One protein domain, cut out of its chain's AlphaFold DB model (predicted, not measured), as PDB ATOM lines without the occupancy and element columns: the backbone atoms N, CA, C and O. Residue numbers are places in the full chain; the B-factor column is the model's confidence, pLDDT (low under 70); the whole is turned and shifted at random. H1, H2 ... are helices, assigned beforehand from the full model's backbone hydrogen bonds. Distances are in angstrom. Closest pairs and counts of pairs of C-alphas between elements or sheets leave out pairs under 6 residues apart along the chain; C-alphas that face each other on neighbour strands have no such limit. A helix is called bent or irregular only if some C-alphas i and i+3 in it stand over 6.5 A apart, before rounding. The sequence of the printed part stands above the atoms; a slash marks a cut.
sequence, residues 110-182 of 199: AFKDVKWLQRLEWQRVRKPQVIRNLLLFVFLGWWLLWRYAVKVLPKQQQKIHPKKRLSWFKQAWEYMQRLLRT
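AT A GLANCE: This is residues 110 to 182 of the 199 residues of an uncharacterized protein of Candidatus Saccharibacteria bacterium (UniProt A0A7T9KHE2). Picture a loose, open frame of helices: the long helix H2 makes one side, H4 meets its last turns at a corner, about perpendicular to it, and H1 meets the beginning of H4. The link from H1 to H2 closes the frame at the far end, while residues 150 to 167, with the short helix H3, make a loop beyond the other end. Residues 158 to 164 of that loop stick out, and so do residues 177 to 182 at the end of the printed part. The printed part has 73 residues with four named helices, in the order H1, H2, H3, H4, and no named strand; its class is all helix. It is loose, with a radius of gyration of the C-alphas of 14.3 A, and elongated, spanning 45 by 25 by 21 A.

HOW THE PARTS SIT: Begin at H1, residues 110 to 118, and look ahead to H4, residues 168 to 181. They touch only at their ends, where the closest C-alphas, those of Ala 110 and Phe 169, are 5.7 A apart; H4 touches H1 with residues 168 to 170 alone. Their lines stand at a shallow tilt of 30 degrees, and they run the same way. Next along the chain is H2, residues 128 to 149; H1 and H2 are near each other, with 5 pairs of C-alphas within 10 A. H2 touches H4 with residues 145 to 149 alone, and the closest C-alphas are those of Ala 149 and Ala 172, 6.1 A apart. The two lines are about perpendicular, at 86 degrees. Then look at H3, residues 155 to 159, which touches no helix. On the backbone, every O i to N i+4 pair is within hydrogen-bond range in H1, H2 and H4; in H3 it is 0 of 1, with 1 of 2 O i to N i+3 pairs within range.

IN THESE COORDINATES: Find C-alpha 110 at (203.206, 145.703, 193.464), where H1 begins; it runs 11.8 A to C-alpha 118. H2 begins at C-alpha 128, at (211.160, 151.553, 214.154), and runs 30.6 A to C-alpha 149. H3 runs 9.0 A from C-alpha 155 to C-alpha 159 and is irregular, but only just: C-alphas 156 and 159 are 6.6 A apart. H4 runs 19.9 A from C-alpha 168 to C-alpha 181, at (192.138, 165.813, 191.192).

THE WHOLE: Look for the two C-alphas farthest apart at Lys 127 and Lys 159, 45.5 A from each other. The printed part has no cut; the link from H2 to H3 is tight, the other two are short, and no link is long. In the B-factor column, which holds the model's own confidence, the mean pLDDT of the printed part is 71.7, and 27 printed residues are under 70: residues 117 to 118, residues 120 to 124, residues 149 to 167, and residue 182.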
ATOM      1  N   ALA A 110     203.885 144.977 192.396       75.06
ATOM      2  CA  ALA A 110     203.206 145.703 193.464       75.06
ATOM      3  C   ALA A 110     204.190 146.195 194.540       75.06
ATOM      4  O   ALA A 110     204.099 147.340 194.977       75.06
ATOM      5  N   PHE A 111     205.179 145.386 194.943       75.56
ATOM      6  CA  PHE A 111     206.211 145.830 195.888       75.56
ATOM      7  C   PHE A 111     207.120 146.922 195.311       75.56
ATOM      8  O   PHE A 111     207.495 147.843 196.045       75.56
ATOM      9  N   LYS A 112     207.478 146.851 194.022       79.25
ATOM     10  CA  LYS A 112     208.226 147.923 193.341       79.25
ATOM     11  C   LYS A 112     207.422 149.221 193.330       79.25
ATOM     12  O   LYS A 112     207.955 150.268 193.702       79.25
ATOM     13  N   ASP A 113     206.140 149.137 192.987       74.12
ATOM     14  CA  ASP A 113     205.241 150.284 192.960       74.12
ATOM     15  C   ASP A 113     205.055 150.894 194.356       74.12
ATOM     16  O   ASP A 113     205.167 152.107 194.506       74.12
ATOM     17  N   VAL A 114     204.837 150.073 195.392       75.19
ATOM     18  CA  VAL A 114     204.726 150.504 196.798       75.19
ATOM     19  C   VAL A 114     205.941 151.326 197.217       75.19
ATOM     20  O   VAL A 114     205.783 152.443 197.715       75.19
ATOM     21  N   LYS A 115     207.151 150.798 196.989       73.44
ATOM     22  CA  LYS A 115     208.401 151.477 197.357       73.44
ATOM     23  C   LYS A 115     208.536 152.824 196.653       73.44
ATOM     24  O   LYS A 115     208.866 153.817 197.303       73.44
ATOM     25  N   TRP A 116     208.249 152.863 195.348       71.94
ATOM     26  CA  TRP A 116     208.401 154.071 194.537       71.94
ATOM     27  C   TRP A 116     207.336 155.129 194.846       71.94
ATOM     28  O   TRP A 116     207.661 156.298 195.049       71.94
ATOM     29  N   LEU A 117     206.067 154.726 194.936       69.12
ATOM     30  CA  LEU A 117     204.936 155.633 195.139       69.12
ATOM     31  C   LEU A 117     204.930 156.259 196.531       69.12
ATOM     32  O   LEU A 117     204.649 157.447 196.669       69.12
ATOM     33  N   GLN A 118     205.268 155.487 197.559       68.25
ATOM     34  CA  GLN A 118     205.292 155.992 198.933       68.25
ATOM     35  C   GLN A 118     206.609 156.662 199.302       68.25
ATOM     36  O   GLN A 118     206.699 157.265 200.374       68.25
ATOM     37  N   ARG A 119     207.630 156.533 198.439       71.88
ATOM     38  CA  ARG A 119     208.987 157.032 198.679       71.88
ATOM     39  C   ARG A 119     209.468 156.640 200.078       71.88
ATOM     40  O   ARG A 119     210.010 157.472 200.802       71.88
ATOM     41  N   LEU A 120     209.226 155.385 200.476       67.31
ATOM     42  CA  LEU A 120     209.539 154.892 201.825       67.31
ATOM     43  C   LEU A 120     211.016 155.112 202.172       67.31
ATOM     44  O   LEU A 120     211.335 155.474 203.297       67.31
ATOM     45  N   GLU A 121     211.902 154.986 201.182       64.88
ATOM     46  CA  GLU A 121     213.339 155.250 201.320       64.88
ATOM     47  C   GLU A 121     213.662 156.714 201.661       64.88
ATOM     48  O   GLU A 121     214.716 157.007 202.217       64.88
ATOM     49  N   TRP A 122     212.767 157.654 201.344       67.31
ATOM     50  CA  TRP A 122     212.952 159.085 201.605       67.31
ATOM     51  C   TRP A 122     212.291 159.529 202.911       67.31
ATOM     52  O   TRP A 122     212.479 160.666 203.350       67.31
ATOM     53  N   GLN A 123     211.540 158.641 203.566       68.50
ATOM     54  CA  GLN A 123     210.995 158.906 204.886       68.50
ATOM     55  C   GLN A 123     212.124 158.799 205.918       68.50
ATOM     56  O   GLN A 123     212.556 157.714 206.293       68.50
ATOM     57  N   ARG A 124     212.610 159.945 206.414       69.50
ATOM     58  CA  ARG A 124     213.640 160.027 207.471       69.50
ATOM     59  C   ARG A 124     213.075 159.693 208.859       69.50
ATOM     60  O   ARG A 124     213.221 160.463 209.807       69.50
ATOM     61  N   VAL A 125     212.392 158.562 208.992       73.00
ATOM     62  CA  VAL A 125     211.816 158.128 210.266       73.00
ATOM     63  C   VAL A 125     212.882 157.375 211.057       73.00
ATOM     64  O   VAL A 125     213.403 156.362 210.614       73.00
ATOM     65  N   ARG A 126     213.222 157.878 212.248       74.81
ATOM     66  CA  ARG A 126     214.297 157.312 213.089       74.81
ATOM     67  C   ARG A 126     213.828 156.214 214.049       74.81
ATOM     68  O   ARG A 126     214.653 155.476 214.572       74.81
ATOM     69  N   LYS A 127     212.519 156.122 214.322       86.75
ATOM     70  CA  LYS A 127     211.949 155.168 215.289       86.75
ATOM     71  C   LYS A 127     211.292 153.984 214.566       86.75
ATOM     72  O   LYS A 127     210.342 154.214 213.814       86.75
ATOM     73  N   PRO A 128     211.693 152.730 214.846       83.44
ATOM     74  CA  PRO A 128     211.160 151.553 214.154       83.44
ATOM     75  C   PRO A 128     209.650 151.374 214.371       83.44
ATOM     76  O   PRO A 128     208.929 151.017 213.444       83.44
ATOM     77  N   GLN A 129     209.143 151.712 215.562       85.38
ATOM     78  CA  GLN A 129     207.716 151.614 215.883       85.38
ATOM     79  C   GLN A 129     206.843 152.522 215.005       85.38
ATOM     80  O   GLN A 129     205.742 152.144 214.607       85.38
ATOM     81  N   VAL A 130     207.345 153.718 214.684       84.00
ATOM     82  CA  VAL A 130     206.631 154.687 213.843       84.00
ATOM     83  C   VAL A 130     206.573 154.179 212.407       84.00
ATOM     84  O   VAL A 130     205.503 154.202 211.808       84.00
ATOM     85  N   ILE A 131     207.681 153.636 211.890       81.69
ATOM     86  CA  ILE A 131     207.714 152.992 210.568       81.69
ATOM     87  C   ILE A 131     206.727 151.827 210.521       81.69
ATOM     88  O   ILE A 131     205.938 151.741 209.587       81.69
ATOM     89  N   ARG A 132     206.718 150.962 211.542       84.75
ATOM     90  CA  ARG A 132     205.790 149.827 211.619       84.75
ATOM     91  C   ARG A 132     204.335 150.280 211.523       84.75
ATOM     92  O   ARG A 132     203.582 149.741 210.720       84.75
ATOM     93  N   ASN A 133     203.948 151.277 212.315       86.75
ATOM     94  CA  ASN A 133     202.578 151.782 212.321       86.75
ATOM     95  C   ASN A 133     202.220 152.468 210.993       86.75
ATOM     96  O   ASN A 133     201.147 152.210 210.456       86.75
ATOM     97  N   LEU A 134     203.121 153.283 210.431       82.75
ATOM     98  CA  LEU A 134     202.925 153.901 209.117       82.75
ATOM     99  C   LEU A 134     202.722 152.846 208.031       82.75
ATOM    100  O   LEU A 134     201.764 152.937 207.271       82.75
ATOM    101  N   LEU A 135     203.572 151.815 207.996       81.25
ATOM    102  CA  LEU A 135     203.440 150.711 207.052       81.25
ATOM    103  C   LEU A 135     202.102 149.987 207.219       81.25
ATOM    104  O   LEU A 135     201.463 149.698 206.218       81.25
ATOM    105  N   LEU A 136     201.637 149.742 208.448       85.19
ATOM    106  CA  LEU A 136     200.329 149.120 208.685       85.19
ATOM    107  C   LEU A 136     199.175 149.965 208.128       85.19
ATOM    108  O   LEU A 136     198.322 149.426 207.427       85.19
ATOM    109  N   PHE A 137     199.159 151.276 208.382       83.69
ATOM    110  CA  PHE A 137     198.130 152.170 207.829       83.69
ATOM    111  C   PHE A 137     198.181 152.242 206.310       83.69
ATOM    112  O   PHE A 137     197.148 152.236 205.646       83.69
ATOM    113  N   VAL A 138     199.386 152.273 205.758       81.06
ATOM    114  CA  VAL A 138     199.622 152.214 204.323       81.06
ATOM    115  C   VAL A 138     199.066 150.908 203.749       81.06
ATOM    116  O   VAL A 138     198.259 150.957 202.827       81.06
ATOM    117  N   PHE A 139     199.432 149.747 204.304       81.00
ATOM    118  CA  PHE A 139     198.925 148.442 203.868       81.00
ATOM    119  C   PHE A 139     197.403 148.359 203.970       81.00
ATOM    120  O   PHE A 139     196.764 147.869 203.043       81.00
ATOM    121  N   LEU A 140     196.817 148.879 205.050       83.88
ATOM    122  CA  LEU A 140     195.369 148.948 205.215       83.88
ATOM    123  C   LEU A 140     194.723 149.831 204.141       83.88
ATOM    124  O   LEU A 140     193.744 149.423 203.520       83.88
ATOM    125  N   GLY A 141     195.292 151.010 203.879       81.62
ATOM    126  CA  GLY A 141     194.842 151.909 202.819       81.62
ATOM    127  C   GLY A 141     194.862 151.232 201.451       81.62
ATOM    128  O   GLY A 141     193.885 151.311 200.709       81.62
ATOM    129  N   TRP A 142     195.922 150.482 201.145       76.81
ATOM    130  CA  TRP A 142     196.006 149.705 199.906       76.81
ATOM    131  C   TRP A 142     195.034 148.545 199.851       76.81
ATOM    132  O   TRP A 142     194.461 148.296 198.796       76.81
ATOM    133  N   TRP A 143     194.827 147.841 200.959       80.25
ATOM    134  CA  TRP A 143     193.863 146.751 201.024       80.25
ATOM    135  C   TRP A 143     192.440 147.251 200.760       80.25
ATOM    136  O   TRP A 143     191.718 146.667 199.951       80.25
ATOM    137  N   LEU A 144     192.064 148.381 201.363       81.69
ATOM    138  CA  LEU A 144     190.789 149.046 201.096       81.69
ATOM    139  C   LEU A 144     190.701 149.489 199.632       81.69
ATOM    140  O   LEU A 144     189.721 149.198 198.946       81.69
ATOM    141  N   LEU A 145     191.748 150.132 199.119       77.12
ATOM    142  CA  LEU A 145     191.797 150.589 197.736       77.12
ATOM    143  C   LEU A 145     191.686 149.420 196.746       77.12
ATOM    144  O   LEU A 145     190.919 149.502 195.796       77.12
ATOM    145  N   TRP A 146     192.348 148.294 196.998       74.12
ATOM    146  CA  TRP A 146     192.191 147.073 196.212       74.12
ATOM    147  C   TRP A 146     190.751 146.546 196.264       74.12
ATOM    148  O   TRP A 146     190.143 146.277 195.227       74.12
ATOM    149  N   ARG A 147     190.166 146.456 197.464       78.38
ATOM    150  CA  ARG A 147     188.825 145.895 197.680       78.38
ATOM    151  C   ARG A 147     187.719 146.683 196.974       78.38
ATOM    152  O   ARG A 147     186.747 146.069 196.518       78.38
ATOM    153  N   TYR A 148     187.862 148.007 196.894       74.56
ATOM    154  CA  TYR A 148     186.837 148.908 196.362       74.56
ATOM    155  C   TYR A 148     187.159 149.450 194.966       74.56
ATOM    156  O   TYR A 148     186.278 149.443 194.109       74.56
ATOM    157  N   ALA A 149     188.398 149.866 194.689       69.56
ATOM    158  CA  ALA A 149     188.743 150.476 193.406       69.56
ATOM    159  C   ALA A 149     188.818 149.446 192.273       69.56
ATOM    160  O   ALA A 149     188.344 149.735 191.179       69.56
ATOM    161  N   VAL A 150     189.320 148.225 192.514       66.50
ATOM    162  CA  VAL A 150     189.465 147.211 191.444       66.50
ATOM    163  C   VAL A 150     188.134 146.845 190.791       66.50
ATOM    164  O   VAL A 150     188.095 146.561 189.597       66.50
ATOM    165  N   LYS A 151     187.025 146.922 191.533       67.69
ATOM    166  CA  LYS A 151     185.680 146.668 190.994       67.69
ATOM    167  C   LYS A 151     185.190 147.766 190.044       67.69
ATOM    168  O   LYS A 151     184.333 147.502 189.210       67.69
ATOM    169  N   VAL A 152     185.716 148.981 190.197       65.94
ATOM    170  CA  VAL A 152     185.286 150.195 189.485       65.94
ATOM    171  C   VAL A 152     186.283 150.583 188.385       65.94
ATOM    172  O   VAL A 152     185.961 151.382 187.507       65.94
ATOM    173  N   LEU A 153     187.488 150.000 188.390       64.00
ATOM    174  CA  LEU A 153     188.493 150.258 187.364       64.00
ATOM    175  C   LEU A 153     187.942 149.892 185.971       64.00
ATOM    176  O   LEU A 153     187.503 148.759 185.750       64.00
ATOM    177  N   PRO A 154     187.968 150.826 185.002       58.59
ATOM    178  CA  PRO A 154     187.461 150.556 183.666       58.59
ATOM    179  C   PRO A 154     188.288 149.444 183.007       58.59
ATOM    180  O   PRO A 154     189.503 149.563 182.855       58.59
ATOM    181  N   LYS A 155     187.614 148.387 182.523       57.03
ATOM    182  CA  LYS A 155     188.214 147.241 181.796       57.03
ATOM    183  C   LYS A 155     188.970 147.627 180.505       57.03
ATOM    184  O   LYS A 155     189.529 146.763 179.832       57.03
ATOM    185  N   GLN A 156     189.006 148.912 180.144       48.94
ATOM    186  CA  GLN A 156     189.536 149.439 178.882       48.94
ATOM    187  C   GLN A 156     191.029 149.151 178.640       48.94
ATOM    188  O   GLN A 156     191.468 149.212 177.493       48.94
ATOM    189  N   GLN A 157     191.814 148.765 179.654       49.94
ATOM    190  CA  GLN A 157     193.223 148.400 179.449       49.94
ATOM    191  C   GLN A 157     193.451 146.979 178.902       49.94
ATOM    192  O   GLN A 157     194.585 146.646 178.558       49.94
ATOM    193  N   GLN A 158     192.410 146.151 178.731       49.47
ATOM    194  CA  GLN A 158     192.559 144.832 178.090       49.47
ATOM    195  C   GLN A 158     193.119 144.918 176.653       49.47
ATOM    196  O   GLN A 158     193.695 143.943 176.181       49.47
ATOM    197  N   LYS A 159     193.028 146.089 175.996       46.34
ATOM    198  CA  LYS A 159     193.551 146.360 174.642       46.34
ATOM    199  C   LYS A 159     194.944 147.017 174.596       46.34
ATOM    200  O   LYS A 159     195.395 147.395 173.519       46.34
ATOM    201  N   ILE A 160     195.627 147.205 175.729       54.91
ATOM    202  CA  ILE A 160     196.962 147.826 175.749       54.91
ATOM    203  C   ILE A 160     198.041 146.762 175.507       54.91
ATOM    204  O   ILE A 160     197.978 145.664 176.057       54.91
ATOM    205  N   HIS A 161     199.048 147.109 174.696       51.59
ATOM    206  CA  HIS A 161     200.213 146.268 174.406       51.59
ATOM    207  C   HIS A 161     200.830 145.690 175.703       51.59
ATOM    208  O   HIS A 161     201.050 146.455 176.645       51.59
ATOM    209  N   PRO A 162     201.177 144.388 175.767       55.22
ATOM    210  CA  PRO A 162     201.572 143.698 177.004       55.22
ATOM    211  C   PRO A 162     202.730 144.372 177.754       55.22
ATOM    212  O   PRO A 162     202.690 144.467 178.973       55.22
ATOM    213  N   LYS A 163     203.705 144.951 177.039       55.94
ATOM    214  CA  LYS A 163     204.825 145.709 177.641       55.94
ATOM    215  C   LYS A 163     204.431 147.023 178.342       55.94
ATOM    216  O   LYS A 163     205.264 147.618 179.012       55.94
ATOM    217  N   LYS A 164     203.209 147.519 178.136       60.22
ATOM    218  CA  LYS A 164     202.683 148.754 178.742       60.22
ATOM    219  C   LYS A 164     201.578 148.475 179.763       60.22
ATOM    220  O   LYS A 164     200.941 149.420 180.227       60.22
ATOM    221  N   ARG A 165     201.318 147.203 180.091       61.94
ATOM    222  CA  ARG A 165     200.378 146.861 181.159       61.94
ATOM    223  C   ARG A 165     200.929 147.397 182.474       61.94
ATOM    224  O   ARG A 165     202.053 147.098 182.856       61.94
ATOM    225  N   LEU A 166     200.139 148.249 183.111       64.88
ATOM    226  CA  LEU A 166     200.422 148.727 184.453       64.88
ATOM    227  C   LEU A 166     199.977 147.648 185.441       64.88
ATOM    228  O   LEU A 166     198.912 147.057 185.254       64.88
ATOM    229  N   SER A 167     200.766 147.440 186.492       69.25
ATOM    230  CA  SER A 167     200.362 146.655 187.659       69.25
ATOM    231  C   SER A 167     199.020 147.170 188.197       69.25
ATOM    232  O   SER A 167     198.734 148.377 188.153       69.25
ATOM    233  N   TRP A 168     198.188 146.260 188.714       71.62
ATOM    234  CA  TRP A 168     196.886 146.607 189.297       71.62
ATOM    235  C   TRP A 168     197.028 147.695 190.372       71.62
ATOM    236  O   TRP A 168     196.157 148.554 190.519       71.62
ATOM    237  N   PHE A 169     198.158 147.696 191.084       70.94
ATOM    238  CA  PHE A 169     198.466 148.649 192.138       70.94
ATOM    239  C   PHE A 169     198.606 150.068 191.585       70.94
ATOM    240  O   PHE A 169     197.950 151.002 192.055       70.94
ATOM    241  N   LYS A 170     199.411 150.233 190.531       73.19
ATOM    242  CA  LYS A 170     199.610 151.524 189.870       73.19
ATOM    243  C   LYS A 170     198.324 152.043 189.230       73.19
ATOM    244  O   LYS A 170     198.040 153.234 189.335       73.19
ATOM    245  N   GLN A 171     197.514 151.167 188.635       73.31
ATOM    246  CA  GLN A 171     196.206 151.552 188.089       73.31
ATOM    247  C   GLN A 171     195.279 152.105 189.171       73.31
ATOM    248  O   GLN A 171     194.653 153.149 188.988       73.31
ATOM    249  N   ALA A 172     195.200 151.414 190.306       72.50
ATOM    250  CA  ALA A 172     194.321 151.804 191.392       72.50
ATOM    251  C   ALA A 172     194.800 153.110 192.062       72.50
ATOM    252  O   ALA A 172     193.982 153.975 192.385       72.50
ATOM    253  N   TRP A 173     196.118 153.316 192.176       74.25
ATOM    254  CA  TRP A 173     196.689 154.595 192.604       74.25
ATOM    255  C   TRP A 173     196.381 155.738 191.629       74.25
ATOM    256  O   TRP A 173     195.926 156.797 192.056       74.25
ATOM    257  N   GLU A 174     196.595 155.545 190.323       76.25
ATOM    258  CA  GLU A 174     196.284 156.560 189.311       76.25
ATOM    259  C   GLU A 174     194.796 156.915 189.305       76.25
ATOM    260  O   GLU A 174     194.442 158.087 189.184       76.25
ATOM    261  N   TYR A 175     193.923 155.922 189.476       75.44
ATOM    262  CA  TYR A 175     192.488 156.141 189.596       75.44
ATOM    263  C   TYR A 175     192.143 156.988 190.825       75.44
ATOM    264  O   TYR A 175     191.422 157.974 190.697       75.44
ATOM    265  N   MET A 176     192.721 156.687 191.990       74.25
ATOM    266  CA  MET A 176     192.538 157.518 193.182       74.25
ATOM    267  C   MET A 176     193.089 158.935 192.987       74.25
ATOM    268  O   MET A 176     192.429 159.900 193.350       74.25
ATOM    269  N   GLN A 177     194.260 159.090 192.367       76.88
ATOM    270  CA  GLN A 177     194.807 160.411 192.045       76.88
ATOM    271  C   GLN A 177     193.895 161.189 191.095       76.88
ATOM    272  O   GLN A 177     193.761 162.400 191.250       76.88
ATOM    273  N   ARG A 178     193.239 160.519 190.139       75.38
ATOM    274  CA  ARG A 178     192.210 161.149 189.305       75.38
ATOM    275  C   ARG A 178     191.021 161.578 190.146       75.38
ATOM    276  O   ARG A 178     190.664 162.735 190.033       75.38
ATOM    277  N   LEU A 179     190.484 160.724 191.018       74.50
ATOM    278  CA  LEU A 179     189.368 161.087 191.904       74.50
ATOM    279  C   LEU A 179     189.694 162.281 192.816       74.50
ATOM    280  O   LEU A 179     188.856 163.152 193.015       74.50
ATOM    281  N   LEU A 180     190.921 162.349 193.336       74.81
ATOM    282  CA  LEU A 180     191.381 163.463 194.171       74.81
ATOM    283  C   LEU A 180     191.579 164.763 193.379       74.81
ATOM    284  O   LEU A 180     191.501 165.847 193.951       74.81
ATOM    285  N   ARG A 181     191.886 164.664 192.080       72.62
ATOM    286  CA  ARG A 181     192.138 165.813 191.192       72.62
ATOM    287  C   ARG A 181     190.922 166.213 190.367       72.62
ATOM    288  O   ARG A 181     190.907 167.322 189.841       72.62
ATOM    289  N   THR A 182     189.930 165.338 190.217       65.19
ATOM    290  CA  THR A 182     188.642 165.699 189.638       65.19
ATOM    291  C   THR A 182     187.967 166.640 190.620       65.19
ATOM    292  O   THR A 182     187.719 166.235 191.758       65.19
TER     293      THR A 182